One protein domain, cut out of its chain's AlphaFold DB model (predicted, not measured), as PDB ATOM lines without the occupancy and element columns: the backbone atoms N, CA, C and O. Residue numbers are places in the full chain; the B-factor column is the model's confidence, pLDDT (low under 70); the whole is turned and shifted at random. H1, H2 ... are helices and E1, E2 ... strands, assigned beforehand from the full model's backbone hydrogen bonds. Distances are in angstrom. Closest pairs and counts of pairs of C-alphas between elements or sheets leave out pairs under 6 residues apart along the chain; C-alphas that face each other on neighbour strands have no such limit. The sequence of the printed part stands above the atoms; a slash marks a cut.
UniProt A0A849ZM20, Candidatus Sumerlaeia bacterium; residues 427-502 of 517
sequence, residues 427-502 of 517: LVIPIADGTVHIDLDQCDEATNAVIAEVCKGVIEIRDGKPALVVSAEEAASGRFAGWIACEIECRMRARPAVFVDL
ATOM      1  N   LEU A 427     137.125 126.238  83.696       93.31
ATOM      2  CA  LEU A 427     136.500 125.746  82.478       93.31
ATOM      3  C   LEU A 427     134.981 125.728  82.683       93.31
ATOM      4  O   LEU A 427     134.493 125.138  83.646       93.31
ATOM      5  N   VAL A 428     134.244 126.370  81.777       94.69
ATOM      6  CA  VAL A 428     132.777 126.420  81.796       94.69
ATOM      7  C   VAL A 428     132.247 125.630  80.609       94.69
ATOM      8  O   VAL A 428     132.558 125.944  79.462       94.69
ATOM      9  N   ILE A 429     131.462 124.594  80.888       94.06
ATOM     10  CA  ILE A 429     130.991 123.635  79.890       94.06
ATOM     11  C   ILE A 429     129.461 123.620  79.922       94.06
ATOM     12  O   ILE A 429     128.878 123.103  80.879       94.06
ATOM     13  N   PRO A 430     128.788 124.169  78.900       92.81
ATOM     14  CA  PRO A 430     127.350 123.998  78.742       92.81
ATOM     15  C   PRO A 430     127.008 122.515  78.569       92.81
ATOM     16  O   PRO A 430     127.644 121.807  77.786       92.81
ATOM     17  N   ILE A 431     125.997 122.045  79.294       92.12
ATOM     18  CA  ILE A 431     125.461 120.683  79.190       92.12
ATOM     19  C   ILE A 431     123.949 120.756  78.956       92.12
ATOM     20  O   ILE A 431     123.351 121.805  79.176       92.12
ATOM     21  N   ALA A 432     123.329 119.649  78.533       85.12
ATOM     22  CA  ALA A 432     121.925 119.608  78.082       85.12
ATOM     23  C   ALA A 432     120.944 120.405  78.957       85.12
ATOM     24  O   ALA A 432     120.113 121.146  78.445       85.12
ATOM     25  N   ASP A 433     121.087 120.285  80.276       83.56
ATOM     26  CA  ASP A 433     120.163 120.880  81.233       83.56
ATOM     27  C   ASP A 433     120.885 121.693  82.326       83.56
ATOM     28  O   ASP A 433     120.455 121.697  83.487       83.56
ATOM     29  N   GLY A 434     122.033 122.292  82.005       92.12
ATOM     30  CA  GLY A 434     122.822 123.011  83.001       92.12
ATOM     31  C   GLY A 434     124.219 123.403  82.548       92.12
ATOM     32  O   GLY A 434     124.495 123.585  81.362       92.12
ATOM     33  N   THR A 435     125.128 123.555  83.502       94.38
ATOM     34  CA  THR A 435     126.505 123.981  83.241       94.38
ATOM     35  C   THR A 435     127.462 123.291  84.198       94.38
ATOM     36  O   THR A 435     127.178 123.149  85.381       94.38
ATOM     37  N   VAL A 436     128.607 122.846  83.695       95.50
ATOM     38  CA  VAL A 436     129.699 122.328  84.522       95.50
ATOM     39  C   VAL A 436     130.761 123.402  84.644       95.50
ATOM     40  O   VAL A 436     131.176 123.992  83.648       95.50
ATOM     41  N   HIS A 437     131.213 123.627  85.867       96.12
ATOM     42  CA  HIS A 437     132.320 124.504  86.196       96.12
ATOM     43  C   HIS A 437     133.456 123.650  86.749       96.12
ATOM     44  O   HIS A 437     133.247 122.880  87.685       96.12
ATOM     45  N   ILE A 438     134.651 123.780  86.180       96.06
ATOM     46  CA  ILE A 438     135.862 123.144  86.700       96.06
ATOM     47  C   ILE A 438     136.823 124.247  87.121       96.06
ATOM     48  O   ILE A 438     137.319 124.977  86.268       96.06
ATOM     49  N   ASP A 439     137.061 124.379  88.420       95.12
ATOM     50  CA  ASP A 439     138.018 125.311  89.009       95.12
ATOM     51  C   ASP A 439     139.449 124.819  88.770       95.12
ATOM     52  O   ASP A 439     139.927 123.885  89.419       95.12
ATOM     53  N   LEU A 440     140.139 125.463  87.828       93.81
ATOM     54  CA  LEU A 440     141.483 125.068  87.419       93.81
ATOM     55  C   LEU A 440     142.523 125.342  88.511       93.81
ATOM     56  O   LEU A 440     143.579 124.711  88.494       93.81
ATOM     57  N   ASP A 441     142.237 126.236  89.463       92.69
ATOM     58  CA  ASP A 441     143.131 126.520  90.594       92.69
ATOM     59  C   ASP A 441     143.075 125.404  91.654       92.69
ATOM     60  O   ASP A 441     143.992 125.250  92.466       92.69
ATOM     61  N   GLN A 442     142.019 124.586  91.632       91.88
ATOM     62  CA  GLN A 442     141.862 123.415  92.496       91.88
ATOM     63  C   GLN A 442     142.279 122.098  91.823       91.88
ATOM     64  O   GLN A 442     142.296 121.059  92.483       91.88
ATOM     65  N   CYS A 443     142.653 122.115  90.541       93.62
ATOM     66  CA  CYS A 443     143.064 120.928  89.790       93.62
ATOM     67  C   CYS A 443     144.533 120.546  90.049       93.62
ATOM     68  O   CYS A 443     145.426 120.886  89.273       93.62
ATOM     69  N   ASP A 444     144.782 119.806  91.133       94.50
ATOM     70  CA  ASP A 444     146.060 119.122  91.374       94.50
ATOM     71  C   ASP A 444     146.133 117.740  90.684       94.50
ATOM     72  O   ASP A 444     145.186 117.301  90.032       94.50
ATOM     73  N   GLU A 445     147.271 117.044  90.800       94.75
ATOM     74  CA  GLU A 445     147.497 115.736  90.158       94.75
ATOM     75  C   GLU A 445     146.423 114.700  90.535       94.75
ATOM     76  O   GLU A 445     145.893 114.010  89.662       94.75
ATOM     77  N   ALA A 446     146.042 114.643  91.815       95.69
ATOM     78  CA  ALA A 446     145.008 113.735  92.303       95.69
ATOM     79  C   ALA A 446     143.626 114.086  91.729       95.69
ATOM     80  O   ALA A 446     142.903 113.205  91.261       95.69
ATOM     81  N   THR A 447     143.272 115.372  91.717       96.00
ATOM     82  CA  THR A 447     142.000 115.856  91.165       96.00
ATOM     83  C   THR A 447     141.921 115.594  89.659       96.00
ATOM     84  O   THR A 447     140.917 115.083  89.164       96.00
ATOM     85  N   ASN A 448     143.007 115.847  88.928       96.00
ATOM     86  CA  ASN A 448     143.113 115.567  87.498       96.00
ATOM     87  C   ASN A 448     142.970 114.077  87.176       96.00
ATOM     88  O   ASN A 448     142.300 113.729  86.204       96.00
ATOM     89  N   ALA A 449     143.554 113.194  87.990       96.31
ATOM     90  CA  ALA A 449     143.404 111.753  87.821       96.31
ATOM     91  C   ALA A 449     141.936 111.315  87.962       96.31
ATOM     92  O   ALA A 449     141.447 110.543  87.137       96.31
ATOM     93  N   VAL A 450     141.209 111.857  88.949       96.69
ATOM     94  CA  VAL A 450     139.772 111.587  89.131       96.69
ATOM     95  C   VAL A 450     138.955 112.108  87.947       96.69
ATOM     96  O   VAL A 450     138.115 111.381  87.415       96.69
ATOM     97  N   ILE A 451     139.212 113.340  87.495       96.38
ATOM     98  CA  ILE A 451     138.516 113.921  86.338       96.38
ATOM     99  C   ILE A 451     138.755 113.071  85.083       96.38
ATOM    100  O   ILE A 451     137.800 112.738  84.385       96.38
ATOM    101  N   ALA A 452     139.996 112.665  84.810       95.25
ATOM    102  CA  ALA A 452     140.334 111.842  83.647       95.25
ATOM    103  C   ALA A 452     139.702 110.438  83.697       95.25
ATOM    104  O   ALA A 452     139.296 109.904  82.663       95.25
ATOM    105  N   GLU A 453     139.608 109.839  84.889       95.50
ATOM    106  CA  GLU A 453     138.962 108.541  85.108       95.50
ATOM    107  C   GLU A 453     137.453 108.616  84.833       95.50
ATOM    108  O   GLU A 453     136.918 107.816  84.062       95.50
ATOM    109  N   VAL A 454     136.765 109.585  85.446       95.06
ATOM    110  CA  VAL A 454     135.297 109.671  85.424       95.06
ATOM    111  C   VAL A 454     134.774 110.295  84.128       95.06
ATOM    112  O   VAL A 454     133.764 109.844  83.588       95.06
ATOM    113  N   CYS A 455     135.463 111.307  83.598       94.50
ATOM    114  CA  CYS A 455     135.101 112.014  82.366       94.50
ATOM    115  C   CYS A 455     135.848 111.492  81.134       94.50
ATOM    116  O   CYS A 455     136.038 112.227  80.160       94.50
ATOM    117  N   LYS A 456     136.255 110.217  81.154       92.69
ATOM    118  CA  LYS A 456     136.968 109.572  80.051       92.69
ATOM    119  C   LYS A 456     136.229 109.752  78.720       92.69
ATOM    120  O   LYS A 456     135.047 109.436  78.603       92.69
ATOM    121  N   GLY A 457     136.957 110.229  77.710       91.12
ATOM    122  CA  GLY A 457     136.424 110.498  76.370       91.12
ATOM    123  C   GLY A 457     135.723 111.852  76.219       91.12
ATOM    124  O   GLY A 457     135.330 112.192  75.111       91.12
ATOM    125  N   VAL A 458     135.590 112.630  77.299       93.69
ATOM    126  CA  VAL A 458     135.006 113.983  77.289       93.69
ATOM    127  C   VAL A 458     136.017 115.027  77.759       93.69
ATOM    128  O   VAL A 458     136.122 116.092  77.149       93.69
ATOM    129  N   ILE A 459     136.787 114.712  78.803       94.94
ATOM    130  CA  ILE A 459     137.877 115.541  79.325       94.94
ATOM    131  C   ILE A 459     139.207 114.790  79.191       94.94
ATOM    132  O   ILE A 459     139.299 113.615  79.541       94.94
ATOM    133  N   GLU A 460     140.245 115.491  78.737       95.06
ATOM    134  CA  GLU A 460     141.644 115.047  78.796       95.06
ATOM    135  C   GLU A 460     142.483 116.042  79.598       95.06
ATOM    136  O   GLU A 460     142.176 117.232  79.640       95.06
ATOM    137  N   ILE A 461     143.572 115.568  80.207       95.19
ATOM    138  CA  ILE A 461     144.527 116.439  80.896       95.19
ATOM    139  C   ILE A 461     145.598 116.883  79.898       95.19
ATOM    140  O   ILE A 461     146.363 116.060  79.398       95.19
ATOM    141  N   ARG A 462     145.656 118.185  79.611       92.81
ATOM    142  CA  ARG A 462     146.644 118.825  78.730       92.81
ATOM    143  C   ARG A 462     147.406 119.867  79.529       92.81
ATOM    144  O   ARG A 462     146.795 120.679  80.217       92.81
ATOM    145  N   ASP A 463     148.733 119.798  79.495       90.00
ATOM    146  CA  ASP A 463     149.617 120.691  80.259       90.00
ATOM    147  C   ASP A 463     149.251 120.781  81.755       90.00
ATOM    148  O   ASP A 463     149.254 121.846  82.370       90.00
ATOM    149  N   GLY A 464     148.878 119.637  82.341       89.19
ATOM    150  CA  GLY A 464     148.489 119.530  83.750       89.19
ATOM    151  C   GLY A 464     147.111 120.110  84.086       89.19
ATOM    152  O   GLY A 464     146.804 120.266  85.266       89.19
ATOM    153  N   LYS A 465     146.273 120.425  83.090       91.50
ATOM    154  CA  LYS A 465     144.927 120.979  83.290       91.50
ATOM    155  C   LYS A 465     143.859 120.215  82.503       91.50
ATOM    156  O   LYS A 465     144.139 119.742  81.402       91.50
ATOM    157  N   PRO A 466     142.628 120.106  83.024       94.44
ATOM    158  CA  PRO A 466     141.527 119.491  82.298       94.44
ATOM    159  C   PRO A 466     141.096 120.358  81.111       94.44
ATOM    160  O   PRO A 466     140.883 121.563  81.240       94.44
ATOM    161  N   ALA A 467     140.936 119.722  79.955       94.00
ATOM    162  CA  ALA A 467     140.484 120.328  78.713       94.00
ATOM    163  C   ALA A 467     139.352 119.495  78.097       94.00
ATOM    164  O   ALA A 467     139.431 118.266  78.041       94.00
ATOM    165  N   LEU A 468     138.306 120.169  77.613       94.06
ATOM    166  CA  LEU A 468     137.221 119.534  76.864       94.06
ATOM    167  C   LEU A 468     137.731 119.088  75.489       94.06
ATOM    168  O   LEU A 468     138.308 119.892  74.757       94.06
ATOM    169  N   VAL A 469     137.516 117.817  75.143       95.00
ATOM    170  CA  VAL A 469     138.003 117.234  73.874       95.00
ATOM    171  C   VAL A 469     136.906 116.876  72.883       95.00
ATOM    172  O   VAL A 469     137.191 116.601  71.720       95.00
ATOM    173  N   VAL A 470     135.655 116.926  73.330       92.56
ATOM    174  CA  VAL A 470     134.468 116.843  72.475       92.56
ATOM    175  C   VAL A 470     134.009 118.237  72.056       92.56
ATOM    176  O   VAL A 470     134.396 119.244  72.655       92.56
ATOM    177  N   SER A 471     133.155 118.317  71.034       90.88
ATOM    178  CA  SER A 471     132.540 119.593  70.664       90.88
ATOM    179  C   SER A 471     131.604 120.100  71.770       90.88
ATOM    180  O   SER A 471     131.055 119.325  72.556       90.88
ATOM    181  N   ALA A 472     131.374 121.416  71.812       87.06
ATOM    182  CA  ALA A 472     130.408 122.007  72.739       87.06
ATOM    183  C   ALA A 472     128.989 121.442  72.527       87.06
ATOM    184  O   ALA A 472     128.269 121.199  73.491       87.06
ATOM    185  N   GLU A 473     128.615 121.163  71.276       88.62
ATOM    186  CA  GLU A 473     127.342 120.520  70.926       88.62
ATOM    187  C   GLU A 473     127.247 119.096  71.486       88.62
ATOM    188  O   GLU A 473     126.207 118.685  72.001       88.62
ATOM    189  N   GLU A 474     128.339 118.333  71.436       88.75
ATOM    190  CA  GLU A 474     128.385 116.988  71.999       88.75
ATOM    191  C   GLU A 474     128.288 117.004  73.526       88.75
ATOM    192  O   GLU A 474     127.509 116.227  74.085       88.75
ATOM    193  N   ALA A 475     128.983 117.921  74.199       86.94
ATOM    194  CA  ALA A 475     128.830 118.127  75.640       86.94
ATOM    195  C   ALA A 475     127.387 118.532  76.014       86.94
ATOM    196  O   ALA A 475     126.822 118.018  76.985       86.94
ATOM    197  N   ALA A 476     126.754 119.369  75.187       87.88
ATOM    198  CA  ALA A 476     125.368 119.802  75.343       87.88
ATOM    199  C   ALA A 476     124.326 118.732  74.964       87.88
ATOM    200  O   ALA A 476     123.165 118.861  75.331       87.88
ATOM    201  N   SER A 477     124.710 117.642  74.292       85.12
ATOM    202  CA  SER A 477     123.763 116.613  73.825       85.12
ATOM    203  C   SER A 477     123.154 115.747  74.936       85.12
ATOM    204  O   SER A 477     122.219 114.988  74.689       85.12
ATOM    205  N   GLY A 478     123.711 115.783  76.153       81.38
ATOM    206  CA  GLY A 478     123.255 114.958  77.280       81.38
ATOM    207  C   GLY A 478     123.648 113.478  77.190       81.38
ATOM    208  O   GLY A 478     123.252 112.688  78.055       81.38
ATOM    209  N   ARG A 479     124.449 113.100  76.178       84.00
ATOM    210  CA  ARG A 479     124.985 111.738  75.999       84.00
ATOM    211  C   ARG A 479     125.910 111.320  77.138       84.00
ATOM    212  O   ARG A 479     125.823 110.188  77.606       84.00
ATOM    213  N   PHE A 480     126.756 112.230  77.619       87.75
ATOM    214  CA  PHE A 480     127.574 111.986  78.803       87.75
ATOM    215  C   PHE A 480     126.800 112.346  80.079       87.75
ATOM    216  O   PHE A 480     126.405 113.494  80.278       87.75
ATOM    217  N   ALA A 481     126.595 111.358  80.953       83.44
ATOM    218  CA  ALA A 481     125.846 111.500  82.206       83.44
ATOM    219  C   ALA A 481     126.740 111.487  83.465       83.44
ATOM    220  O   ALA A 481     126.228 111.534  84.582       83.44
ATOM    221  N   GLY A 482     128.066 111.424  83.303       90.69
ATOM    222  CA  GLY A 482     129.023 111.274  84.407       90.69
ATOM    223  C   GLY A 482     129.390 112.568  85.141       90.69
ATOM    224  O   GLY A 482     130.242 112.530  86.021       90.69
ATOM    225  N   TRP A 483     128.780 113.713  84.812       95.12
ATOM    226  CA  TRP A 483     129.158 115.008  85.394       95.12
ATOM    227  C   TRP A 483     128.967 115.063  86.913       95.12
ATOM    228  O   TRP A 483     129.894 115.436  87.628       95.12
ATOM    229  N   ILE A 484     127.806 114.629  87.421       96.75
ATOM    230  CA  ILE A 484     127.562 114.564  88.874       96.75
ATOM    231  C   ILE A 484     128.523 113.574  89.535       96.75
ATOM    232  O   ILE A 484     129.049 113.851  90.609       96.75
ATOM    233  N   ALA A 485     128.775 112.428  88.896       97.06
ATOM    234  CA  ALA A 485     129.729 111.459  89.419       97.06
ATOM    235  C   ALA A 485     131.120 112.091  89.573       97.06
ATOM    236  O   ALA A 485     131.757 111.892  90.598       97.06
ATOM    237  N   CYS A 486     131.561 112.905  88.610       97.19
ATOM    238  CA  CYS A 486     132.848 113.592  88.674       97.19
ATOM    239  C   CYS A 486     132.911 114.596  89.836       97.19
ATOM    240  O   CYS A 486     133.875 114.571  90.598       97.19
ATOM    241  N   GLU A 487     131.870 115.415  90.024       97.00
ATOM    242  CA  GLU A 487     131.746 116.329  91.173       97.00
ATOM    243  C   GLU A 487     131.868 115.583  92.510       97.00
ATOM    244  O   GLU A 487     132.680 115.945  93.366       97.00
ATOM    245  N   ILE A 488     131.104 114.502  92.680       97.94
ATOM    246  CA  ILE A 488     131.075 113.746  93.935       97.94
ATOM    247  C   ILE A 488     132.378 112.971  94.166       97.94
ATOM    248  O   ILE A 488     132.906 112.985  95.277       97.94
ATOM    249  N   GLU A 489     132.938 112.336  93.137       97.50
ATOM    250  CA  GLU A 489     134.212 111.615  93.239       97.50
ATOM    251  C   GLU A 489     135.376 112.561  93.552       97.50
ATOM    252  O   GLU A 489     136.199 112.235  94.409       97.50
ATOM    253  N   CYS A 490     135.426 113.750  92.934       96.31
ATOM    254  CA  CYS A 490     136.426 114.768  93.267       96.31
ATOM    255  C   CYS A 490     136.330 115.147  94.744       96.31
ATOM    256  O   CYS A 490     137.341 115.173  95.437       96.31
ATOM    257  N   ARG A 491     135.115 115.352  95.260       94.56
ATOM    258  CA  ARG A 491     134.905 115.685  96.670       94.56
ATOM    259  C   ARG A 491     135.268 114.546  97.630       94.56
ATOM    260  O   ARG A 491     135.722 114.810  98.737       94.56
ATOM    261  N   MET A 492     135.065 113.293  97.227       95.12
ATOM    262  CA  MET A 492     135.378 112.120  98.052       95.12
ATOM    263  C   MET A 492     136.869 111.762  98.069       95.12
ATOM    264  O   MET A 492     137.343 111.194  99.052       95.12
ATOM    265  N   ARG A 493     137.590 112.010  96.969       95.19
ATOM    266  CA  ARG A 493     138.944 111.471  96.736       95.19
ATOM    267  C   ARG A 493     140.027 112.541  96.582       95.19
ATOM    268  O   ARG A 493     141.202 112.190  96.644       95.19
ATOM    269  N   ALA A 494     139.658 113.798  96.346       94.25
ATOM    270  CA  ALA A 494     140.575 114.883  96.000       94.25
ATOM    271  C   ALA A 494     140.001 116.261  96.407       94.25
ATOM    272  O   ALA A 494     139.278 116.371  97.401       94.25
ATOM    273  N   ARG A 495     140.347 117.334  95.680       94.00
ATOM    274  CA  ARG A 495     139.788 118.677  95.904       94.00
ATOM    275  C   ARG A 495     138.445 118.839  95.177       94.00
ATOM    276  O   ARG A 495     138.281 118.292  94.086       94.00
ATOM    277  N   PRO A 496     137.487 119.615  95.720       92.56
ATOM    278  CA  PRO A 496     136.180 119.849  95.103       92.56
ATOM    279  C   PRO A 496     136.267 120.855  93.937       92.56
ATOM    280  O   PRO A 496     135.652 121.917  93.967       92.56
ATOM    281  N   ALA A 497     137.042 120.522  92.903       94.44
ATOM    282  CA  ALA A 497     137.272 121.392  91.751       94.44
ATOM    283  C   ALA A 497     136.103 121.412  90.755       94.44
ATOM    284  O   ALA A 497     135.988 122.345  89.970       94.44
ATOM    285  N   VAL A 498     135.248 120.389  90.748       95.50
ATOM    286  CA  VAL A 498     134.150 120.252  89.780       95.50
ATOM    287  C   VAL A 498     132.824 120.594  90.444       95.50
ATOM    288  O   VAL A 498     132.494 120.037  91.487       95.50
ATOM    289  N   PHE A 499     132.041 121.460  89.805       95.31
ATOM    290  CA  PHE A 499     130.693 121.822  90.223       95.31
ATOM    291  C   PHE A 499     129.722 121.726  89.046       95.31
ATOM    292  O   PHE A 499     129.921 122.363  88.013       95.31
ATOM    293  N   VAL A 500     128.650 120.952  89.204       95.19
ATOM    294  CA  VAL A 500     127.589 120.841  88.201       95.19
ATOM    295  C   VAL A 500     126.398 121.701  88.616       95.19
ATOM    296  O   VAL A 500     125.673 121.381  89.556       95.19
ATOM    297  N   ASP A 501     126.154 122.780  87.888       94.00
ATOM    298  CA  ASP A 501     124.956 123.594  88.024       94.00
ATOM    299  C   ASP A 501     123.796 122.988  87.217       94.00
ATOM    300  O   ASP A 501     123.854 122.923  85.990       94.00
ATOM    301  N   LEU A 502     122.741 122.531  87.900       93.19
ATOM    302  CA  LEU A 502     121.539 121.947  87.291       93.19
ATOM    303  C   LEU A 502     120.288 122.684  87.795       93.19
ATOM    304  O   LEU A 502     119.625 122.189  88.716       93.19
TER     305      LEU A 502
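AT A GLANCE: This is residues 427 to 502 of the 517 residues of a protein of Candidatus Sumerlaeia bacterium (UniProt A0A849ZM20). A small sheet of three antiparallel strands, in the order E1, E2, E5, is covered on one face by the helix H3, and its other face is bare. H1 packs side by side with H3, running the opposite way, and the small hairpin of E3 and E4 packs on H1, while the short H2 sits beside the sheet near the end of E1. The 76 residues printed have three named helices and five named strands, along the chain E1, E2, H1, E3, E4, H2, H3, E5; E3 and E4 form a second, antiparallel sheet. The class is mixed, helices and strands. The whole is compact, with a radius of gyration of the C-alphas of 11.0 A, and rounded, with spans of 29 by 24 by 19 A.

HOW THE PARTS SIT: In the larger sheet, E2, residues 434 to 439, is the inner strand, and E1, residues 427 to 431, and E5, residues 498 to 501, are the edge strands. E1 and E2 are a hairpin, antiparallel at 162 degrees; N 429 and O 436 are 2.8 A apart, within hydrogen-bond range, and so are N 436 and O 429, 2.8 A. E2 and E5 are antiparallel at 157 degrees, with N 437 and O 499 at 2.8 A and N 501 and O 435 at 2.7 A, both within hydrogen-bond range. H3, residues 483 to 493, is on this sheet at a height over the sheet of 8.4 A, and the two make two layers, a helix on one face of a sheet. It lies over E5 and runs slantwise to the strands, at 37 degrees to E5 on the local plane. The closest C-alphas of H3 and E5 are those of Glu 487 and Val 498, 4.8 A apart. H1, residues 445 to 454, touches H3, with the C-alphas of Val 454 and Cys 486 closest at 5.7 A. The two run opposite ways at a steep tilt of 37 degrees, only just past shallow. H1 is not on the sheet E1 E2 E5. E3, residues 459 to 462, and E4, residues 465 to 468, are a hairpin, antiparallel at 137 degrees, with N 460 and O 467 at 3.0 A and N 467 and O 460 at 2.8 A, within hydrogen-bond range. The closest C-alphas of H1 and E3 are those of Ala 452 and Glu 460, 6.0 A apart; for H1 and E4 they are those of Asn 448 and Pro 466, 6.7 A apart. E4 and E2 are near each other, while E3 and H3 are apart. H2, residues 472 to 476, is at the sheet's level, at a height of 3.0 A; its closest C-alpha to E1 is that of Ala 476, 3.9 A from that of Ile 431. In H1, H2 and H3 every O i to N i+4 pair is within hydrogen-bond range.

IN THESE COORDINATES: E1 begins at C-alpha 427, (136.500, 125.746, 82.478), and is 12.6 A long from first to last C-alpha. E2 is 16.5 A, E5 9.9 A, E3 9.4 A and E4 10.1 A. H3 is 15.4 A long, from C-alpha 483 at (129.158, 115.008, 85.394); H1 is 14.4 A and H2 6.1 A. E5 ends at C-alpha 501, (124.956, 123.594, 88.024).

THE WHOLE: The two C-alphas farthest apart are those of Glu 473 and Arg 493, 29.7 A. The printed part has no cut and no long link; the link from H2 to H3, six residues, is short, and the others are tight. The mean pLDDT of the printed part is 93.0, and no printed residue is under 70.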